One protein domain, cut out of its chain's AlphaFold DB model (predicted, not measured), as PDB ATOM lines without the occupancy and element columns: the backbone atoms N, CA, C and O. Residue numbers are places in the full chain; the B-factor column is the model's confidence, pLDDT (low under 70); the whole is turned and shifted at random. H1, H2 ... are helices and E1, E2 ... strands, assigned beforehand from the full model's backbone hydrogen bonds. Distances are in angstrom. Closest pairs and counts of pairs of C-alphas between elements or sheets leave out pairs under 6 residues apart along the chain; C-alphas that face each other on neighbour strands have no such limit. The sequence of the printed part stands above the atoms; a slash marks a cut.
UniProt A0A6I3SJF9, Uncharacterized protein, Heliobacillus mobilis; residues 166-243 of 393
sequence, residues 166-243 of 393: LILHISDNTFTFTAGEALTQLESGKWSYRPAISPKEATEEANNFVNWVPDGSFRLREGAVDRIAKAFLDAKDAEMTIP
ATOM      1  N   LEU A 166     143.236 228.016 144.801       94.81
ATOM      2  CA  LEU A 166     143.443 227.058 143.712       94.81
ATOM      3  C   LEU A 166     143.896 225.714 144.278       94.81
ATOM      4  O   LEU A 166     144.825 225.667 145.077       94.81
ATOM      5  N   ILE A 167     143.290 224.621 143.833       95.19
ATOM      6  CA  ILE A 167     143.700 223.254 144.158       95.19
ATOM      7  C   ILE A 167     144.106 222.577 142.851       95.19
ATOM      8  O   ILE A 167     143.290 222.402 141.947       95.19
ATOM      9  N   LEU A 168     145.388 222.243 142.726       94.31
ATOM     10  CA  LEU A 168     145.946 221.601 141.541       94.31
ATOM     11  C   LEU A 168     146.318 220.156 141.875       94.31
ATOM     12  O   LEU A 168     147.171 219.924 142.735       94.31
ATOM     13  N   HIS A 169     145.718 219.196 141.176       93.12
ATOM     14  CA  HIS A 169     146.118 217.791 141.241       93.12
ATOM     15  C   HIS A 169     147.104 217.497 140.115       93.12
ATOM     16  O   HIS A 169     146.771 217.654 138.941       93.12
ATOM     17  N   ILE A 170     148.323 217.092 140.460       91.62
ATOM     18  CA  ILE A 170     149.369 216.752 139.494       91.62
ATOM     19  C   ILE A 170     149.879 215.365 139.848       91.62
ATOM     20  O   ILE A 170     150.517 215.189 140.888       91.62
ATOM     21  N   SER A 171     149.605 214.378 138.991       88.69
ATOM     22  CA  SER A 171     149.806 212.969 139.332       88.69
ATOM     23  C   SER A 171     149.093 212.639 140.661       88.69
ATOM     24  O   SER A 171     147.914 212.954 140.813       88.69
ATOM     25  N   ASP A 172     149.794 212.057 141.635       86.94
ATOM     26  CA  ASP A 172     149.258 211.720 142.961       86.94
ATOM     27  C   ASP A 172     149.406 212.865 143.988       86.94
ATOM     28  O   ASP A 172     149.038 212.720 145.155       86.94
ATOM     29  N   ASN A 173     149.944 214.017 143.572       87.94
ATOM     30  CA  ASN A 173     150.187 215.163 144.442       87.94
ATOM     31  C   ASN A 173     149.051 216.184 144.351       87.94
ATOM     32  O   ASN A 173     148.498 216.443 143.282       87.94
ATOM     33  N   THR A 174     148.745 216.820 145.482       91.69
ATOM     34  CA  THR A 174     147.785 217.926 145.556       91.69
ATOM     35  C   THR A 174     148.483 219.179 146.066       91.69
ATOM     36  O   THR A 174     149.107 219.164 147.127       91.69
ATOM     37  N   PHE A 175     148.355 220.268 145.314       91.88
ATOM     38  CA  PHE A 175     148.935 221.568 145.628       91.88
ATOM     39  C   PHE A 175     147.823 222.585 145.851       91.88
ATOM     40  O   PHE A 175     147.034 222.861 144.951       91.88
ATOM     41  N   THR A 176     147.758 223.148 147.051       93.88
ATOM     42  CA  THR A 176     146.796 224.190 147.413       93.88
ATOM     43  C   THR A 176     147.479 225.550 147.389       93.88
ATOM     44  O   THR A 176     148.431 225.774 148.132       93.88
ATOM     45  N   PHE A 177     146.973 226.475 146.582       93.06
ATOM     46  CA  PHE A 177     147.450 227.847 146.487       93.06
ATOM     47  C   PHE A 177     146.434 228.793 147.113       93.06
ATOM     48  O   PHE A 177     145.253 228.779 146.773       93.06
ATOM     49  N   THR A 178     146.909 229.633 148.022       90.44
ATOM     50  CA  THR A 178     146.128 230.693 148.662       90.44
ATOM     51  C   THR A 178     146.672 232.040 148.208       90.44
ATOM     52  O   THR A 178     147.887 232.223 148.129       90.44
ATOM     53  N   ALA A 179     145.787 232.985 147.897       88.12
ATOM     54  CA  ALA A 179     146.197 234.312 147.462       88.12
ATOM     55  C   ALA A 179     147.021 235.041 148.542       88.12
ATOM     56  O   ALA A 179     146.629 235.091 149.710       88.12
ATOM     57  N   GLY A 180     148.152 235.618 148.136       84.44
ATOM     58  CA  GLY A 180     149.132 236.278 148.997       84.44
ATOM     59  C   GLY A 180     150.101 237.163 148.204       84.44
ATOM     60  O   GLY A 180     149.764 237.669 147.133       84.44
ATOM     61  N   GLU A 181     151.301 237.396 148.741       73.94
ATOM     62  CA  GLU A 181     152.241 238.395 148.198       73.94
ATOM     63  C   GLU A 181     153.166 237.862 147.089       73.94
ATOM     64  O   GLU A 181     153.464 238.576 146.127       73.94
ATOM     65  N   ALA A 182     153.620 236.612 147.210       82.81
ATOM     66  CA  ALA A 182     154.502 235.951 146.248       82.81
ATOM     67  C   ALA A 182     154.249 234.439 146.212       82.81
ATOM     68  O   ALA A 182     153.657 233.883 147.146       82.81
ATOM     69  N   LEU A 183     154.714 233.786 145.139       85.06
ATOM     70  CA  LEU A 183     154.756 232.333 145.058       85.06
ATOM     71  C   LEU A 183     155.778 231.796 146.064       85.06
ATOM     72  O   LEU A 183     156.986 231.958 145.903       85.06
ATOM     73  N   THR A 184     155.305 231.202 147.153       85.44
ATOM     74  CA  THR A 184     156.178 230.687 148.215       85.44
ATOM     75  C   THR A 184     155.536 229.467 148.841       85.44
ATOM     76  O   THR A 184     154.360 229.510 149.211       85.44
ATOM     77  N   GLN A 185     156.297 228.379 148.966       85.19
ATOM     78  CA  GLN A 185     155.819 227.209 149.685       85.19
ATOM     79  C   GLN A 185     155.725 227.554 151.175       85.19
ATOM     80  O   GLN A 185     156.713 227.947 151.792       85.19
ATOM     81  N   LEU A 186     154.526 227.426 151.735       83.62
ATOM     82  CA  LEU A 186     154.256 227.689 153.149       83.62
ATOM     83  C   LEU A 186     154.551 226.440 153.984       83.62
ATOM     84  O   LEU A 186     155.176 226.511 155.036       83.62
ATOM     85  N   GLU A 187     154.097 225.297 153.478       83.12
ATOM     86  CA  GLU A 187     154.292 223.963 154.036       83.12
ATOM     87  C   GLU A 187     154.072 222.920 152.929       83.12
ATOM     88  O   GLU A 187     153.734 223.264 151.792       83.12
ATOM     89  N   SER A 188     154.277 221.637 153.233       83.50
ATOM     90  CA  SER A 188     154.099 220.568 152.243       83.50
ATOM     91  C   SER A 188     152.718 220.648 151.578       83.50
ATOM     92  O   SER A 188     151.693 220.680 152.258       83.50
ATOM     93  N   GLY A 189     152.695 220.729 150.246       83.81
ATOM     94  CA  GLY A 189     151.463 220.836 149.462       83.81
ATOM     95  C   GLY A 189     150.719 222.177 149.553       83.81
ATOM     96  O   GLY A 189     149.693 222.313 148.891       83.81
ATOM     97  N   LYS A 190     151.199 223.185 150.301       89.50
ATOM     98  CA  LYS A 190     150.541 224.502 150.404       89.50
ATOM     99  C   LYS A 190     151.437 225.665 150.008       89.50
ATOM    100  O   LYS A 190     152.602 225.751 150.396       89.50
ATOM    101  N   TRP A 191     150.842 226.603 149.290       89.94
ATOM    102  CA  TRP A 191     151.532 227.683 148.612       89.94
ATOM    103  C   TRP A 191     150.793 229.001 148.789       89.94
ATOM    104  O   TRP A 191     149.571 229.063 148.689       89.94
ATOM    105  N   SER A 192     151.543 230.069 149.024       89.62
ATOM    106  CA  SER A 192     151.084 231.420 148.708       89.62
ATOM    107  C   SER A 192     151.310 231.651 147.217       89.62
ATOM    108  O   SER A 192     152.284 231.125 146.687       89.62
ATOM    109  N   TYR A 193     150.457 232.425 146.547       89.44
ATOM    110  CA  TYR A 193     150.720 232.935 145.197       89.44
ATOM    111  C   TYR A 193     150.204 234.363 145.044       89.44
ATOM    112  O   TYR A 193     149.215 234.747 145.671       89.44
ATOM    113  N   ARG A 194     150.853 235.144 144.177       87.00
ATOM    114  CA  ARG A 194     150.328 236.442 143.755       87.00
ATOM    115  C   ARG A 194     149.470 236.247 142.502       87.00
ATOM    116  O   ARG A 194     149.992 235.734 141.514       87.00
ATOM    117  N   PRO A 195     148.193 236.665 142.503       85.75
ATOM    118  CA  PRO A 195     147.381 236.716 141.293       85.75
ATOM    119  C   PRO A 195     148.089 237.489 140.180       85.75
ATOM    120  O   PRO A 195     148.479 238.642 140.380       85.75
ATOM    121  N   ALA A 196     148.264 236.851 139.024       84.38
ATOM    122  CA  ALA A 196     148.994 237.456 137.920       84.38
ATOM    123  C   ALA A 196     148.164 238.573 137.278       84.38
ATOM    124  O   ALA A 196     146.956 238.434 137.084       84.38
ATOM    125  N   ILE A 197     148.813 239.678 136.907       85.06
ATOM    126  CA  ILE A 197     148.146 240.801 136.226       85.06
ATOM    127  C   ILE A 197     148.265 240.724 134.701       85.06
ATOM    128  O   ILE A 197     147.631 241.501 133.986       85.06
ATOM    129  N   SER A 198     149.072 239.796 134.181       89.69
ATOM    130  CA  SER A 198     149.237 239.578 132.745       89.69
ATOM    131  C   SER A 198     149.497 238.106 132.412       89.69
ATOM    132  O   SER A 198     150.048 237.385 133.247       89.69
ATOM    133  N   PRO A 199     149.186 237.654 131.181       91.25
ATOM    134  CA  PRO A 199     149.507 236.296 130.743       91.25
ATOM    135  C   PRO A 199     150.996 235.957 130.866       91.25
ATOM    136  O   PRO A 199     151.342 234.860 131.282       91.25
ATOM    137  N   LYS A 200     151.880 236.916 130.557       92.38
ATOM    138  CA  LYS A 200     153.331 236.722 130.648       92.38
ATOM    139  C   LYS A 200     153.771 236.414 132.081       92.38
ATOM    140  O   LYS A 200     154.483 235.441 132.292       92.38
ATOM    141  N   GLU A 201     153.324 237.217 133.046       90.12
ATOM    142  CA  GLU A 201     153.625 236.990 134.467       90.12
ATOM    143  C   GLU A 201     153.051 235.651 134.940       90.12
ATOM    144  O   GLU A 201     153.735 234.893 135.618       90.12
ATOM    145  N   ALA A 202     151.829 235.311 134.522       90.81
ATOM    146  CA  ALA A 202     151.200 234.050 134.896       90.81
ATOM    147  C   ALA A 202     151.993 232.830 134.396       90.81
ATOM    148  O   ALA A 202     152.173 231.860 135.130       90.81
ATOM    149  N   THR A 203     152.503 232.888 133.162       92.62
ATOM    150  CA  THR A 203     153.373 231.851 132.596       92.62
ATOM    151  C   THR A 203     154.726 231.792 133.303       92.62
ATOM    152  O   THR A 203     155.241 230.700 133.538       92.62
ATOM    153  N   GLU A 204     155.321 232.932 133.658       91.31
ATOM    154  CA  GLU A 204     156.574 232.974 134.426       91.31
ATOM    155  C   GLU A 204     156.396 232.332 135.814       91.31
ATOM    156  O   GLU A 204     157.171 231.449 136.178       91.31
ATOM    157  N   GLU A 205     155.334 232.679 136.543       90.00
ATOM    158  CA  GLU A 205     155.008 232.088 137.848       90.00
ATOM    159  C   GLU A 205     154.688 230.588 137.752       90.00
ATOM    160  O   GLU A 205     155.161 229.798 138.571       90.00
ATOM    161  N   ALA A 206     153.949 230.158 136.723       90.88
ATOM    162  CA  ALA A 206     153.699 228.739 136.471       90.88
ATOM    163  C   ALA A 206     155.010 227.966 136.263       90.88
ATOM    164  O   ALA A 206     155.212 226.918 136.872       90.88
ATOM    165  N   ASN A 207     155.936 228.500 135.463       90.00
ATOM    166  CA  ASN A 207     157.249 227.885 135.272       90.00
ATOM    167  C   ASN A 207     158.081 227.877 136.563       90.00
ATOM    168  O   ASN A 207     158.756 226.888 136.842       90.00
ATOM    169  N   ASN A 208     158.024 228.942 137.367       89.38
ATOM    170  CA  ASN A 208     158.711 228.998 138.659       89.38
ATOM    171  C   ASN A 208     158.200 227.917 139.617       89.38
ATOM    172  O   ASN A 208     159.010 227.214 140.219       89.38
ATOM    173  N   PHE A 209     156.878 227.740 139.714       87.75
ATOM    174  CA  PHE A 209     156.268 226.664 140.494       87.75
ATOM    175  C   PHE A 209     156.765 225.292 140.028       87.75
ATOM    176  O   PHE A 209     157.246 224.500 140.837       87.75
ATOM    177  N   VAL A 210     156.707 225.029 138.722       85.12
ATOM    178  CA  VAL A 210     157.109 223.738 138.146       85.12
ATOM    179  C   VAL A 210     158.585 223.439 138.390       85.12
ATOM    180  O   VAL A 210     158.926 222.318 138.745       85.12
ATOM    181  N   ASN A 211     159.454 224.442 138.257       83.75
ATOM    182  CA  ASN A 211     160.885 224.298 138.525       83.75
ATOM    183  C   ASN A 211     161.204 224.109 140.011       83.75
ATOM    184  O   ASN A 211     162.286 223.626 140.346       83.75
ATOM    185  N   TRP A 212     160.302 224.529 140.898       81.06
ATOM    186  CA  TRP A 212     160.495 224.375 142.328       81.06
ATOM    187  C   TRP A 212     160.225 222.943 142.784       81.06
ATOM    188  O   TRP A 212     160.906 222.487 143.698       81.06
ATOM    189  N   VAL A 213     159.263 222.232 142.177       74.31
ATOM    190  CA  VAL A 213     158.902 220.880 142.627       74.31
ATOM    191  C   VAL A 213     160.085 219.930 142.391       74.31
ATOM    192  O   VAL A 213     160.417 219.631 141.246       74.31
ATOM    193  N   PRO A 214     160.760 219.467 143.462       64.00
ATOM    194  CA  PRO A 214     162.049 218.794 143.338       64.00
ATOM    195  C   PRO A 214     161.906 217.309 142.997       64.00
ATOM    196  O   PRO A 214     162.909 216.622 142.786       64.00
ATOM    197  N   ASP A 215     160.680 216.785 142.991       64.44
ATOM    198  CA  ASP A 215     160.446 215.373 142.778       64.44
ATOM    199  C   ASP A 215     160.345 215.050 141.281       64.44
ATOM    200  O   ASP A 215     159.587 215.624 140.511       64.44
ATOM    201  N   GLY A 216     161.145 214.081 140.842       67.38
ATOM    202  CA  GLY A 216     160.974 213.449 139.534       67.38
ATOM    203  C   GLY A 216     159.839 212.422 139.538       67.38
ATOM    204  O   GLY A 216     159.912 211.459 138.772       67.38
ATOM    205  N   SER A 217     158.868 212.554 140.456       66.94
ATOM    206  CA  SER A 217     157.768 211.598 140.641       66.94
ATOM    207  C   SER A 217     156.670 211.785 139.593       66.94
ATOM    208  O   SER A 217     155.958 210.838 139.257       66.94
ATOM    209  N   PHE A 218     156.600 212.980 139.005       83.31
ATOM    210  CA  PHE A 218     155.762 213.286 137.861       83.31
ATOM    211  C   PHE A 218     156.518 214.107 136.817       83.31
ATOM    212  O   PHE A 218     157.572 214.688 137.073       83.31
ATOM    213  N   ARG A 219     155.971 214.151 135.604       88.75
ATOM    214  CA  ARG A 219     156.399 215.085 134.555       88.75
ATOM    215  C   ARG A 219     155.175 215.783 134.007       88.75
ATOM    216  O   ARG A 219     154.157 215.136 133.803       88.75
ATOM    217  N   LEU A 220     155.250 217.079 133.748       91.19
ATOM    218  CA  LEU A 220     154.137 217.762 133.099       91.19
ATOM    219  C   LEU A 220     153.988 217.326 131.640       91.19
ATOM    220  O   LEU A 220     154.979 217.042 130.961       91.19
ATOM    221  N   ARG A 221     152.741 217.279 131.167       92.69
ATOM    222  CA  ARG A 221     152.403 217.078 129.752       92.69
ATOM    223  C   ARG A 221     152.178 218.414 129.047       92.69
ATOM    224  O   ARG A 221     152.177 219.482 129.663       92.69
ATOM    225  N   GLU A 222     152.003 218.342 127.733       90.50
ATOM    226  CA  GLU A 222     151.604 219.481 126.910       90.50
ATOM    227  C   GLU A 222     150.345 220.160 127.481       90.50
ATOM    228  O   GLU A 222     149.446 219.499 127.996       90.50
ATOM    229  N   GLY A 223     150.308 221.495 127.454       92.00
ATOM    230  CA  GLY A 223     149.193 222.293 127.979       92.00
ATOM    231  C   GLY A 223     149.131 222.430 129.508       92.00
ATOM    232  O   GLY A 223     148.382 223.267 130.007       92.00
ATOM    233  N   ALA A 224     149.937 221.687 130.273       93.31
ATOM    234  CA  ALA A 224     149.945 221.769 131.734       93.31
ATOM    235  C   ALA A 224     150.335 223.159 132.256       93.31
ATOM    236  O   ALA A 224     149.618 223.739 133.069       93.31
ATOM    237  N   VAL A 225     151.446 223.715 131.758       93.12
ATOM    238  CA  VAL A 225     151.922 225.053 132.155       93.12
ATOM    239  C   VAL A 225     150.901 226.123 131.782       93.12
ATOM    240  O   VAL A 225     150.623 226.998 132.595       93.12
ATOM    241  N   ASP A 226     150.283 226.022 130.605       94.50
ATOM    242  CA  ASP A 226     149.250 226.966 130.168       94.50
ATOM    243  C   ASP A 226     148.003 226.893 131.056       94.50
ATOM    244  O   ASP A 226     147.419 227.924 131.394       94.50
ATOM    245  N   ARG A 227     147.616 225.688 131.495       95.25
ATOM    246  CA  ARG A 227     146.499 225.480 132.425       95.25
ATOM    247  C   ARG A 227     146.787 226.097 133.796       95.25
ATOM    248  O   ARG A 227     145.928 226.799 134.330       95.25
ATOM    249  N   ILE A 228     147.998 225.901 134.325       93.81
ATOM    250  CA  ILE A 228     148.452 226.518 135.583       93.81
ATOM    251  C   ILE A 228     148.492 228.046 135.445       93.81
ATOM    252  O   ILE A 228     147.924 228.759 136.269       93.81
ATOM    253  N   ALA A 229     149.109 228.558 134.377       94.19
ATOM    254  CA  ALA A 229     149.209 229.990 134.112       94.19
ATOM    255  C   ALA A 229     147.819 230.626 134.005       94.19
ATOM    256  O   ALA A 229     147.547 231.660 134.610       94.19
ATOM    257  N   LYS A 230     146.889 229.972 133.305       94.38
ATOM    258  CA  LYS A 230     145.503 230.425 133.239       94.38
ATOM    259  C   LYS A 230     144.846 230.477 134.622       94.38
ATOM    260  O   LYS A 230     144.156 231.452 134.907       94.38
ATOM    261  N   ALA A 231     145.075 229.486 135.481       93.38
ATOM    262  CA  ALA A 231     144.550 229.486 136.846       93.38
ATOM    263  C   ALA A 231     145.106 230.657 137.680       93.38
ATOM    264  O   ALA A 231     144.345 231.360 138.349       93.38
ATOM    265  N   PHE A 232     146.414 230.923 137.584       92.44
ATOM    266  CA  PHE A 232     147.061 232.060 138.250       92.44
ATOM    267  C   PHE A 232     146.579 233.419 137.733       92.44
ATOM    268  O   PHE A 232     146.478 234.360 138.522       92.44
ATOM    269  N   LEU A 233     146.264 233.520 136.438       91.94
ATOM    270  CA  LEU A 233     145.719 234.725 135.813       91.94
ATOM    271  C   LEU A 233     144.252 234.967 136.189       91.94
ATOM    272  O   LEU A 233     143.875 236.090 136.514       91.94
ATOM    273  N   ASP A 234     143.419 233.925 136.138       92.25
ATOM    274  CA  ASP A 234     141.997 234.035 136.472       92.25
ATOM    275  C   ASP A 234     141.804 234.347 137.962       92.25
ATOM    276  O   ASP A 234     140.892 235.095 138.318       92.25
ATOM    277  N   ALA A 235     142.660 233.763 138.810       90.50
ATOM    278  CA  ALA A 235     142.721 233.968 140.252       90.50
ATOM    279  C   ALA A 235     141.365 233.826 140.967       90.50
ATOM    280  O   ALA A 235     141.036 234.593 141.868       90.50
ATOM    281  N   LYS A 236     140.572 232.833 140.564       91.94
ATOM    282  CA  LYS A 236     139.286 232.467 141.180       91.94
ATOM    283  C   LYS A 236     139.410 231.133 141.892       91.94
ATOM    284  O   LYS A 236     140.311 230.370 141.569       91.94
ATOM    285  N   ASP A 237     138.475 230.839 142.791       93.50
ATOM    286  CA  ASP A 237     138.386 229.511 143.393       93.50
ATOM    287  C   ASP A 237     138.261 228.449 142.294       93.50
ATOM    288  O   ASP A 237     137.371 228.531 141.440       93.50
ATOM    289  N   ALA A 238     139.176 227.485 142.288       94.44
ATOM    290  CA  ALA A 238     139.191 226.419 141.299       94.44
ATOM    291  C   ALA A 238     139.887 225.171 141.838       94.44
ATOM    292  O   ALA A 238     140.890 225.254 142.538       94.44
ATOM    293  N   GLU A 239     139.388 224.013 141.426       95.94
ATOM    294  CA  GLU A 239     140.014 222.713 141.638       95.94
ATOM    295  C   GLU A 239     140.162 222.049 140.269       95.94
ATOM    296  O   GLU A 239     139.207 222.009 139.488       95.94
ATOM    297  N   MET A 240     141.374 221.623 139.917       94.00
ATOM    298  CA  MET A 240     141.645 221.072 138.592       94.00
ATOM    299  C   MET A 240     142.785 220.061 138.589       94.00
ATOM    300  O   MET A 240     143.785 220.214 139.289       94.00
ATOM    301  N   THR A 241     142.661 219.068 137.715       93.88
ATOM    302  CA  THR A 241     143.768 218.187 137.342       93.88
ATOM    303  C   THR A 241     144.673 218.879 136.330       93.88
ATOM    304  O   THR A 241     144.211 219.597 135.437       93.88
ATOM    305  N   ILE A 242     145.977 218.677 136.471       94.38
ATOM    306  CA  ILE A 242     146.992 219.161 135.546       94.38
ATOM    307  C   ILE A 242     147.534 217.974 134.739       94.38
ATOM    308  O   ILE A 242     148.017 217.007 135.343       94.38
ATOM    309  N   PRO A 243     147.523 218.069 133.393       94.44
ATOM    310  CA  PRO A 243     148.081 217.048 132.518       94.44
ATOM    311  C   PRO A 243     149.500 216.653 132.926       94.44
ATOM    312  O   PRO A 243     150.417 217.481 132.975       94.44
TER     313      PRO A 243
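Overview. This is residues 166 to 243 of the 393 residues of an uncharacterized protein of Heliobacillus mobilis (UniProt A0A6I3SJF9). A strongly twisted sheet of five strands has helix H2 lying along one face, over E1, and the longer helix H1 packs on H2 at a steep angle while only grazing the sheet. The printed part has 78 residues with two named helices and six named strands, in the order E1, E2, E3, E4, H1, E5, H2, E6. The sheet is mixed, with its strands in the order E3, E4, E2, E1, E6, while the short E5 pairs with no named strand. The class is mixed, helices and strands; the whole is compact, with a radius of gyration of the C-alphas of 11.2 A, and rounded, spanning 31 by 27 by 21 A.

Arrangement. E1, residues 166 to 170, and E2, residues 173 to 179, form a hairpin of antiparallel neighbours, with N 168 and O 175 within hydrogen-bond range at 2.8 A. E3, residues 184 to 187, and E4, residues 190 to 193, form another antiparallel hairpin, with N 186 and O 190 at 2.9 A. E4 and E2 are parallel neighbours at 39 degrees, with N 191 and O 176 at 2.8 A. E6, residues 238 to 242, is parallel to E1 at 18 degrees, with N 240 and O 167 at 2.9 A. The edge strands E3 and E6 are apart. H2, residues 224 to 234, makes two layers with the sheet, a helix on one face of it, at a height over the sheet of 9.0 A. H2 runs along the strands, at 2 degrees to E1 on the local plane. H1, residues 199 to 212, touches H2 at a steep tilt of 54 degrees, opposite ways, and their closest C-alphas, of Ala 202 and Ala 229, are 4.6 A apart. H1 only grazes the sheet, with its residues 205 to 212. E5, residues 218 to 220, is only just apart from H1, at 8.4 A, and its closest C-alphas to E1 are those of Phe 218 and Ile 170, at 7.5 A. In H1 and H2 every O i to N i+4 pair is within hydrogen-bond range.

Along the chain. E1 begins at C-alpha 166, (143.443, 227.058, 143.712), and is 12.6 A long; E2 is 19.8 A, E3 9.1 A and E4 9.9 A. H1 is 19.9 A long and begins at C-alpha 199, (149.507, 236.296, 130.743). E5 is 6.7 A, H2 15.4 A, and E6 12.1 A, ending at C-alpha 242, (146.992, 219.161, 135.546).

Size, cuts and confidence. The two C-alphas farthest apart, of Ile 197 and Ser 217, are 31.1 A apart. The printed part has no cut, and the links between consecutive named elements are tight. The mean pLDDT of the printed part is 88.4, with residues 214 to 217 under 70.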